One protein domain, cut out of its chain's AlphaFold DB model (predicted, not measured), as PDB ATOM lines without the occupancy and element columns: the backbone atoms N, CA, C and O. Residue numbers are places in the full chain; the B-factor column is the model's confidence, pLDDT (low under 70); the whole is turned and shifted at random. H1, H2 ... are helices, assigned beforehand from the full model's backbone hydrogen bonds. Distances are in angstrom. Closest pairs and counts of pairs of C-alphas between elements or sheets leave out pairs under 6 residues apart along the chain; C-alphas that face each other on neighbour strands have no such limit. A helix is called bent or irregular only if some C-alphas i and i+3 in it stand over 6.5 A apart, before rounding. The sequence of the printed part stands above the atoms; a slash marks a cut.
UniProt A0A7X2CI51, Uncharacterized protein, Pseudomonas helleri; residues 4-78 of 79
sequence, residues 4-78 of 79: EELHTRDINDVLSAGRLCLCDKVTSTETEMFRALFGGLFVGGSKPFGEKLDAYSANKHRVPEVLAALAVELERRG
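What this domain is: This is residues 4 to 78 of the 79 residues of an uncharacterized protein of Pseudomonas helleri (UniProt A0A7X2CI51). A two-helix hairpin, H1 and H2, is clasped by one long bent helix, H3: its first arm, H3a, crosses H2, and its second arm, H3b, folds back to pack on residues 8 to 15 of H1. The hairpin's turn, residues 23 to 29, sticks out. The printed part has 75 residues, with three named helices in the order H1, H2, H3 and no named strand; the class is all helix. It is compact, with a radius of gyration of the C-alphas of 11.8 A, and rounded, spanning 32 by 28 by 21 A.

How they stand to each other: Start with H1, residues 8 to 23, and go on through a tight link to H2, residues 28 to 43. They form a helical hairpin and touch, closest at the C-alphas of Ala 17 and Phe 34, 5.1 A apart; they run opposite ways at 37 degrees, a tilt only just steep. By its hydrogen bonds H3, residues 49 to 76, was assigned as one helix, but it is bent: C-alphas 58 and 61 are 8.0 A apart. H3a, residues 49 to 58, touches H2 about perpendicular, at 78 degrees, with the C-alphas of Gly 39 and Tyr 56 closest at 4.0 A. H3b, residues 61 to 76, stands at 73 degrees to H3a, only just about perpendicular. With residues 67 to 74 alone it touches residues 8 to 15 of H1, closest at the C-alphas of Ile 11 and Leu 70, 6.1 A, at a steep tilt of 53 degrees, opposite ways. H1 and H3a are apart. Every O i to N i+4 pair is within hydrogen-bond range in H1 and H3a, against 10 of 12 in H2 and 11 of 12 in H3b.

Where its parts are: Find C-alpha 8 at (131.786, 119.739, 131.706); from there H1 runs 22.1 A to C-alpha 23. H2 covers 22.5 A and H3a 14.4 A. H3b, irregular with C-alphas 61 and 64 at 7.6 A, runs 24.7 A to C-alpha 76 at (136.924, 128.074, 127.135).

The domain as a whole: Look to the C-alphas of Gly 50 and Gly 78 for the two farthest apart, 33.3 A. The printed part has no cut, and both links are tight. Mean pLDDT of the printed part is 91.0; residues 24 to 25 are under 70.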
ATOM      1  N   GLU A   4     133.022 127.730 136.961       89.75
ATOM      2  CA  GLU A   4     134.337 127.139 136.689       89.75
ATOM      3  C   GLU A   4     134.516 125.767 137.362       89.75
ATOM      4  O   GLU A   4     135.244 124.916 136.857       89.75
ATOM      5  N   GLU A   5     133.805 125.524 138.467       90.00
ATOM      6  CA  GLU A   5     133.849 124.271 139.234       90.00
ATOM      7  C   GLU A   5     132.869 123.205 138.720       90.00
ATOM      8  O   GLU A   5     132.941 122.049 139.138       90.00
ATOM      9  N   LEU A   6     131.946 123.558 137.818       91.19
ATOM     10  CA  LEU A   6     130.981 122.602 137.273       91.19
ATOM     11  C   LEU A   6     131.683 121.566 136.398       91.19
ATOM     12  O   LEU A   6     132.557 121.905 135.593       91.19
ATOM     13  N   HIS A   7     131.258 120.304 136.471       91.31
ATOM     14  CA  HIS A   7     131.735 119.309 135.521       91.31
ATOM     15  C   HIS A   7     131.246 119.661 134.116       91.31
ATOM     16  O   HIS A   7     130.099 120.044 133.911       91.31
ATOM     17  N   THR A   8     132.108 119.471 133.118       92.12
ATOM     18  CA  THR A   8     131.786 119.739 131.706       92.12
ATOM     19  C   THR A   8     130.515 119.022 131.258       92.12
ATOM     20  O   THR A   8     129.736 119.556 130.475       92.12
ATOM     21  N   ARG A   9     130.285 117.815 131.785       91.25
ATOM     22  CA  ARG A   9     129.068 117.052 131.525       91.25
ATOM     23  C   ARG A   9     127.813 117.789 131.997       91.25
ATOM     24  O   ARG A   9     126.864 117.862 131.233       91.25
ATOM     25  N   ASP A  10     127.833 118.379 133.189       91.31
ATOM     26  CA  ASP A  10     126.680 119.109 133.731       91.31
ATOM     27  C   ASP A  10     126.361 120.348 132.879       91.31
ATOM     28  O   ASP A  10     125.198 120.634 132.597       91.31
ATOM     29  N   ILE A  11     127.403 121.047 132.412       93.31
ATOM     30  CA  ILE A  11     127.282 122.181 131.484       93.31
ATOM     31  C   ILE A  11     126.618 121.727 130.173       93.31
ATOM     32  O   ILE A  11     125.622 122.314 129.742       93.31
ATOM     33  N   ASN A  12     127.130 120.651 129.570       93.19
ATOM     34  CA  ASN A  12     126.600 120.084 128.329       93.19
ATOM     35  C   ASN A  12     125.154 119.602 128.465       93.19
ATOM     36  O   ASN A  12     124.345 119.855 127.570       93.19
ATOM     37  N   ASP A  13     124.818 118.933 129.567       92.31
ATOM     38  CA  ASP A  13     123.477 118.404 129.815       92.31
ATOM     39  C   ASP A  13     122.457 119.553 129.924       92.31
ATOM     40  O   ASP A  13     121.389 119.498 129.306       92.31
ATOM     41  N   VAL A  14     122.802 120.643 130.626       94.25
ATOM     42  CA  VAL A  14     121.946 121.838 130.735       94.25
ATOM     43  C   VAL A  14     121.770 122.534 129.385       94.25
ATOM     44  O   VAL A  14     120.638 122.853 129.017       94.25
ATOM     45  N   LEU A  15     122.853 122.766 128.636       92.31
ATOM     46  CA  LEU A  15     122.783 123.433 127.330       92.31
ATOM     47  C   LEU A  15     122.006 122.595 126.306       92.31
ATOM     48  O   LEU A  15     121.193 123.137 125.556       92.31
ATOM     49  N   SER A  16     122.189 121.274 126.313       90.31
ATOM     50  CA  SER A  16     121.463 120.352 125.432       90.31
ATOM     51  C   SER A  16     119.967 120.341 125.741       90.31
ATOM     52  O   SER A  16     119.151 120.482 124.829       90.31
ATOM     53  N   ALA A  17     119.597 120.246 127.023       89.31
ATOM     54  CA  ALA A  17     118.201 120.314 127.448       89.31
ATOM     55  C   ALA A  17     117.576 121.687 127.144       89.31
ATOM     56  O   ALA A  17     116.429 121.763 126.699       89.31
ATOM     57  N   GLY A  18     118.343 122.768 127.325       87.12
ATOM     58  CA  GLY A  18     117.931 124.125 126.970       87.12
ATOM     59  C   GLY A  18     117.672 124.281 125.473       87.12
ATOM     60  O   GLY A  18     116.643 124.833 125.092       87.12
ATOM     61  N   ARG A  19     118.547 123.735 124.616       86.69
ATOM     62  CA  ARG A  19     118.369 123.750 123.156       86.69
ATOM     63  C   ARG A  19     117.084 123.046 122.737       86.69
ATOM     64  O   ARG A  19     116.327 123.616 121.962       86.69
ATOM     65  N   LEU A  20     116.834 121.845 123.265       81.69
ATOM     66  CA  LEU A  20     115.598 121.108 122.986       81.69
ATOM     67  C   LEU A  20     114.380 121.964 123.361       81.69
ATOM     68  O   LEU A  20     113.518 122.206 122.527       81.69
ATOM     69  N   CYS A  21     114.361 122.521 124.576       81.06
ATOM     70  CA  CYS A  21     113.229 123.311 125.070       81.06
ATOM     71  C   CYS A  21     112.977 124.622 124.316       81.06
ATOM     72  O   CYS A  21     111.837 125.081 124.272       81.06
ATOM     73  N   LEU A  22     114.023 125.259 123.786       72.62
ATOM     74  CA  LEU A  22     113.925 126.573 123.145       72.62
ATOM     75  C   LEU A  22     113.746 126.497 121.624       72.62
ATOM     76  O   LEU A  22     113.218 127.443 121.042       72.62
ATOM     77  N   CYS A  23     114.178 125.406 120.988       70.31
ATOM     78  CA  CYS A  23     114.221 125.294 119.530       70.31
ATOM     79  C   CYS A  23     113.238 124.261 118.953       70.31
ATOM     80  O   CYS A  23     112.859 124.402 117.790       70.31
ATOM     81  N   ASP A  24     112.794 123.270 119.736       68.12
ATOM     82  CA  ASP A  24     111.928 122.182 119.264       68.12
ATOM     83  C   ASP A  24     110.513 122.237 119.880       68.12
ATOM     84  O   ASP A  24     110.266 122.866 120.911       68.12
ATOM     85  N   LYS A  25     109.539 121.553 119.253       61.94
ATOM     86  CA  LYS A  25     108.220 121.303 119.870       61.94
ATOM     87  C   LYS A  25     108.382 120.279 120.998       61.94
ATOM     88  O   LYS A  25     108.246 119.083 120.758       61.94
ATOM     89  N   VAL A  26     108.671 120.751 122.206       71.75
ATOM     90  CA  VAL A  26     108.924 119.887 123.369       71.75
ATOM     91  C   VAL A  26     107.671 119.450 124.118       71.75
ATOM     92  O   VAL A  26     106.646 120.135 124.158       71.75
ATOM     93  N   THR A  27     107.791 118.292 124.758       76.12
ATOM     94  CA  THR A  27     106.841 117.755 125.733       76.12
ATOM     95  C   THR A  27     106.953 118.478 127.085       76.12
ATOM     96  O   THR A  27     107.967 119.111 127.402       76.12
ATOM     97  N   SER A  28     105.924 118.360 127.938       81.69
ATOM     98  CA  SER A  28     105.993 118.851 129.327       81.69
ATOM     99  C   SER A  28     107.149 118.218 130.112       81.69
ATOM    100  O   SER A  28     107.787 118.904 130.906       81.69
ATOM    101  N   THR A  29     107.474 116.952 129.836       86.00
ATOM    102  CA  THR A  29     108.552 116.218 130.512       86.00
ATOM    103  C   THR A  29     109.932 116.805 130.222       86.00
ATOM    104  O   THR A  29     110.706 117.031 131.147       86.00
ATOM    105  N   GLU A  30     110.253 117.102 128.960       85.12
ATOM    106  CA  GLU A  30     111.557 117.682 128.586       85.12
ATOM    107  C   GLU A  30     111.749 119.068 129.209       85.12
ATOM    108  O   GLU A  30     112.830 119.395 129.704       85.12
ATOM    109  N   THR A  31     110.664 119.845 129.276       88.88
ATOM    110  CA  THR A  31     110.658 121.136 129.967       88.88
ATOM    111  C   THR A  31     110.979 120.965 131.452       88.88
ATOM    112  O   THR A  31     111.787 121.714 132.001       88.88
ATOM    113  N   GLU A  32     110.382 119.986 132.130       91.31
ATOM    114  CA  GLU A  32     110.665 119.709 133.542       91.31
ATOM    115  C   GLU A  32     112.090 119.192 133.771       91.31
ATOM    116  O   GLU A  32     112.730 119.588 134.747       91.31
ATOM    117  N   MET A  33     112.628 118.389 132.848       89.94
ATOM    118  CA  MET A  33     114.026 117.953 132.890       89.94
ATOM    119  C   MET A  33     114.988 119.134 132.775       89.94
ATOM    120  O   MET A  33     115.901 119.248 133.594       89.94
ATOM    121  N   PHE A  34     114.766 120.051 131.827       93.88
ATOM    122  CA  PHE A  34     115.563 121.275 131.726       93.88
ATOM    123  C   PHE A  34     115.496 122.093 133.019       93.88
ATOM    124  O   PHE A  34     116.533 122.497 133.549       93.88
ATOM    125  N   ARG A  35     114.290 122.296 133.567       94.75
ATOM    126  CA  ARG A  35     114.103 123.030 134.827       94.75
ATOM    127  C   ARG A  35     114.894 122.394 135.965       94.75
ATOM    128  O   ARG A  35     115.608 123.099 136.670       94.75
ATOM    129  N   ALA A  36     114.811 121.078 136.125       95.25
ATOM    130  CA  ALA A  36     115.522 120.374 137.184       95.25
ATOM    131  C   ALA A  36     117.048 120.398 136.992       95.25
ATOM    132  O   ALA A  36     117.776 120.607 137.961       95.25
ATOM    133  N   LEU A  37     117.549 120.233 135.763       95.56
ATOM    134  CA  LEU A  37     118.982 120.337 135.464       95.56
ATOM    135  C   LEU A  37     119.507 121.742 135.780       95.56
ATOM    136  O   LEU A  37     120.478 121.886 136.520       95.56
ATOM    137  N   PHE A  38     118.811 122.777 135.305       96.06
ATOM    138  CA  PHE A  38     119.172 124.168 135.567       96.06
ATOM    139  C   PHE A  38     119.100 124.510 137.061       96.06
ATOM    140  O   PHE A  38     120.010 125.129 137.606       96.06
ATOM    141  N   GLY A  39     118.046 124.086 137.761       96.12
ATOM    142  CA  GLY A  39     117.919 124.288 139.204       96.12
ATOM    143  C   GLY A  39     119.010 123.575 140.007       96.12
ATOM    144  O   GLY A  39     119.516 124.122 140.989       96.12
ATOM    145  N   GLY A  40     119.447 122.400 139.544       95.62
ATOM    146  CA  GLY A  40     120.570 121.650 140.108       95.62
ATOM    147  C   GLY A  40     121.886 122.426 140.134       95.62
ATOM    148  O   GLY A  40     122.697 122.196 141.027       95.62
ATOM    149  N   LEU A  41     122.066 123.407 139.249       95.06
ATOM    150  CA  LEU A  41     123.233 124.291 139.261       95.06
ATOM    151  C   LEU A  41     123.321 125.172 140.524       95.06
ATOM    152  O   LEU A  41     124.405 125.608 140.910       95.06
ATOM    153  N   PHE A  42     122.190 125.437 141.186       93.62
ATOM    154  CA  PHE A  42     122.129 126.299 142.373       93.62
ATOM    155  C   PHE A  42     122.210 125.527 143.684       93.62
ATOM    156  O   PHE A  42     122.821 126.009 144.636       93.62
ATOM    157  N   VAL A  43     121.582 124.352 143.741       93.81
ATOM    158  CA  VAL A  43     121.445 123.564 144.979       93.81
ATOM    159  C   VAL A  43     122.294 122.291 144.993       93.81
ATOM    160  O   VAL A  43     122.430 121.658 146.038       93.81
ATOM    161  N   GLY A  44     122.893 121.936 143.856       90.25
ATOM    162  CA  GLY A  44     123.705 120.742 143.658       90.25
ATOM    163  C   GLY A  44     122.984 119.655 142.855       90.25
ATOM    164  O   GLY A  44     121.804 119.357 143.060       90.25
ATOM    165  N   GLY A  45     123.726 119.000 141.958       86.38
ATOM    166  CA  GLY A  45     123.215 117.936 141.088       86.38
ATOM    167  C   GLY A  45     122.741 116.679 141.829       86.38
ATOM    168  O   GLY A  45     121.922 115.935 141.297       86.38
ATOM    169  N   SER A  46     123.170 116.453 143.072       91.00
ATOM    170  CA  SER A  46     122.730 115.316 143.897       91.00
ATOM    171  C   SER A  46     121.394 115.543 144.609       91.00
ATOM    172  O   SER A  46     120.858 114.615 145.213       91.00
ATOM    173  N   LYS A  47     120.835 116.759 144.551       94.69
ATOM    174  CA  LYS A  47     119.588 117.081 145.247       94.69
ATOM    175  C   LYS A  47     118.366 116.384 144.640       94.69
ATOM    176  O   LYS A  47     118.351 116.117 143.428       94.69
ATOM    177  N   PRO A  48     117.327 116.117 145.455       96.75
ATOM    178  CA  PRO A  48     116.047 115.615 144.977       96.75
ATOM    179  C   PRO A  48     115.452 116.485 143.867       96.75
ATOM    180  O   PRO A  48     115.666 117.696 143.810       96.75
ATOM    181  N   PHE A  49     114.662 115.859 142.995       94.19
ATOM    182  CA  PHE A  49     114.044 116.529 141.850       94.19
ATOM    183  C   PHE A  49     113.185 117.739 142.257       94.19
ATOM    184  O   PHE A  49     113.308 118.798 141.650       94.19
ATOM    185  N   GLY A  50     112.388 117.612 143.325       96.06
ATOM    186  CA  GLY A  50     111.564 118.709 143.850       96.06
ATOM    187  C   GLY A  50     112.388 119.930 144.270       96.06
ATOM    188  O   GLY A  50     112.125 121.029 143.798       96.06
ATOM    189  N   GLU A  51     113.462 119.727 145.042       97.62
ATOM    190  CA  GLU A  51     114.353 120.820 145.471       97.62
ATOM    191  C   GLU A  51     114.992 121.548 144.279       97.62
ATOM    192  O   GLU A  51     115.175 122.765 144.299       97.62
ATOM    193  N   LYS A  52     115.309 120.816 143.206       97.44
ATOM    194  CA  LYS A  52     115.826 121.414 141.972       97.44
ATOM    195  C   LYS A  52     114.765 122.240 141.248       97.44
ATOM    196  O   LYS A  52     115.086 123.311 140.738       97.44
ATOM    197  N   LEU A  53     113.512 121.791 141.204       96.88
ATOM    198  CA  LEU A  53     112.421 122.574 140.612       96.88
ATOM    199  C   LEU A  53     112.117 123.847 141.410       96.88
ATOM    200  O   LEU A  53     111.867 124.898 140.810       96.88
ATOM    201  N   ASP A  54     112.198 123.782 142.736       97.75
ATOM    202  CA  ASP A  54     112.061 124.955 143.601       97.75
ATOM    203  C   ASP A  54     113.204 125.946 143.349       97.75
ATOM    204  O   ASP A  54     112.973 127.141 143.134       97.75
ATOM    205  N   ALA A  55     114.439 125.442 143.259       97.75
ATOM    206  CA  ALA A  55     115.612 126.242 142.925       97.75
ATOM    207  C   ALA A  55     115.500 126.893 141.538       97.75
ATOM    208  O   ALA A  55     115.820 128.075 141.389       97.75
ATOM    209  N   TYR A  56     115.003 126.165 140.534       96.75
ATOM    210  CA  TYR A  56     114.697 126.735 139.222       96.75
ATOM    211  C   TYR A  56     113.662 127.850 139.339       96.75
ATOM    212  O   TYR A  56     113.872 128.942 138.820       96.75
ATOM    213  N   SER A  57     112.557 127.607 140.041       97.06
ATOM    214  CA  SER A  57     111.465 128.575 140.166       97.06
ATOM    215  C   SER A  57     111.932 129.879 140.817       97.06
ATOM    216  O   SER A  57     111.570 130.959 140.343       97.06
ATOM    217  N   ALA A  58     112.803 129.784 141.824       97.81
ATOM    218  CA  ALA A  58     113.439 130.928 142.472       97.81
ATOM    219  C   ALA A  58     114.425 131.680 141.553       97.81
ATOM    220  O   ALA A  58     114.572 132.896 141.670       97.81
ATOM    221  N   ASN A  59     115.072 130.988 140.608       97.00
ATOM    222  CA  ASN A  59     116.142 131.536 139.764       97.00
ATOM    223  C   ASN A  59     115.781 131.653 138.271       97.00
ATOM    224  O   ASN A  59     116.643 131.976 137.462       97.00
ATOM    225  N   LYS A  60     114.520 131.447 137.870       94.69
ATOM    226  CA  LYS A  60     114.109 131.416 136.449       94.69
ATOM    227  C   LYS A  60     114.432 132.696 135.670       94.69
ATOM    228  O   LYS A  60     114.653 132.653 134.466       94.69
ATOM    229  N   HIS A  61     114.486 133.835 136.359       95.31
ATOM    230  CA  HIS A  61     114.861 135.127 135.781       95.31
ATOM    231  C   HIS A  61     116.333 135.176 135.335       95.31
ATOM    232  O   HIS A  61     116.692 135.995 134.499       95.31
ATOM    233  N   ARG A  62     117.165 134.268 135.859       95.56
ATOM    234  CA  ARG A  62     118.600 134.150 135.584       95.56
ATOM    235  C   ARG A  62     118.922 133.177 134.451       95.56
ATOM    236  O   ARG A  62     120.086 132.964 134.134       95.56
ATOM    237  N   VAL A  63     117.913 132.547 133.850       93.50
ATOM    238  CA  VAL A  63     118.123 131.539 132.800       93.50
ATOM    239  C   VAL A  63     118.956 132.078 131.630       93.50
ATOM    240  O   VAL A  63     119.941 131.424 131.293       93.50
ATOM    241  N   PRO A  64     118.663 133.260 131.048       92.81
ATOM    242  CA  PRO A  64     119.450 133.763 129.922       92.81
ATOM    243  C   PRO A  64     120.922 134.020 130.275       92.81
ATOM    244  O   PRO A  64     121.807 133.594 129.538       92.81
ATOM    245  N   GLU A  65     121.192 134.670 131.414       95.69
ATOM    246  CA  GLU A  65     122.562 135.002 131.841       95.69
ATOM    247  C   GLU A  65     123.392 133.749 132.151       95.69
ATOM    248  O   GLU A  65     124.553 133.660 131.753       95.69
ATOM    249  N   VAL A  66     122.796 132.751 132.811       95.31
ATOM    250  CA  VAL A  66     123.500 131.523 133.185       95.31
ATOM    251  C   VAL A  66     123.770 130.670 131.954       95.31
ATOM    252  O   VAL A  66     124.879 130.171 131.819       95.31
ATOM    253  N   LEU A  67     122.816 130.534 131.024       94.38
ATOM    254  CA  LEU A  67     123.055 129.791 129.783       94.38
ATOM    255  C   LEU A  67     124.179 130.417 128.947       94.38
ATOM    256  O   LEU A  67     125.020 129.686 128.429       94.38
ATOM    257  N   ALA A  68     124.238 131.749 128.861       94.38
ATOM    258  CA  ALA A  68     125.330 132.436 128.177       94.38
ATOM    259  C   ALA A  68     126.686 132.160 128.848       94.38
ATOM    260  O   ALA A  68     127.652 131.814 128.171       94.38
ATOM    261  N   ALA A  69     126.754 132.247 130.177       96.12
ATOM    262  CA  ALA A  69     127.984 131.977 130.916       96.12
ATOM    263  C   ALA A  69     128.437 130.508 130.803       96.12
ATOM    264  O   ALA A  69     129.630 130.240 130.687       96.12
ATOM    265  N   LEU A  70     127.494 129.561 130.786       95.50
ATOM    266  CA  LEU A  70     127.770 128.141 130.558       95.50
ATOM    267  C   LEU A  70     128.339 127.878 129.157       95.50
ATOM    268  O   LEU A  70     129.277 127.098 129.029       95.50
ATOM    269  N   ALA A  71     127.802 128.533 128.124       93.69
ATOM    270  CA  ALA A  71     128.313 128.413 126.759       93.69
ATOM    271  C   ALA A  71     129.750 128.950 126.642       93.69
ATOM    272  O   ALA A  71     130.616 128.260 126.116       93.69
ATOM    273  N   VAL A  72     130.021 130.128 127.216       95.56
ATOM    274  CA  VAL A  72     131.375 130.711 127.262       95.56
ATOM    275  C   VAL A  72     132.355 129.787 127.989       95.56
ATOM    276  O   VAL A  72     133.484 129.597 127.541       95.56
ATOM    277  N   GLU A  73     131.933 129.189 129.104       94.81
ATOM    278  CA  GLU A  73     132.775 128.254 129.848       94.81
ATOM    279  C   GLU A  73     133.063 126.972 129.056       94.81
ATOM    280  O   GLU A  73     134.176 126.448 129.126       94.81
ATOM    281  N   LEU A  74     132.091 126.466 128.294       92.38
ATOM    282  CA  LEU A  74     132.291 125.294 127.445       92.38
ATOM    283  C   LEU A  74     133.314 125.577 126.334       92.38
ATOM    284  O   LEU A  74     134.278 124.824 126.195       92.38
ATOM    285  N   GLU A  75     133.175 126.712 125.642       92.50
ATOM    286  CA  GLU A  75     134.133 127.155 124.620       92.50
ATOM    287  C   GLU A  75     135.540 127.338 125.209       92.50
ATOM    288  O   GLU A  75     136.532 126.900 124.623       92.50
ATOM    289  N   ARG A  76     135.647 127.916 126.416       94.31
ATOM    290  CA  ARG A  76     136.924 128.074 127.135       94.31
ATOM    291  C   ARG A  76     137.606 126.731 127.415       94.31
ATOM    292  O   ARG A  76     138.835 126.668 127.458       94.31
ATOM    293  N   ARG A  77     136.832 125.658 127.611       93.75
ATOM    294  CA  ARG A  77     137.342 124.289 127.815       93.75
ATOM    295  C   ARG A  77     137.756 123.597 126.511       93.75
ATOM    296  O   ARG A  77     138.308 122.502 126.585       93.75
ATOM    297  N   GLY A  78     137.545 124.228 125.354       86.62
ATOM    298  CA  GLY A  78     137.914 123.694 124.044       86.62
ATOM    299  C   GLY A  78     136.962 122.613 123.530       86.62
ATOM    300  O   GLY A  78     137.416 121.693 122.849       86.62
TER     301      GLY A  78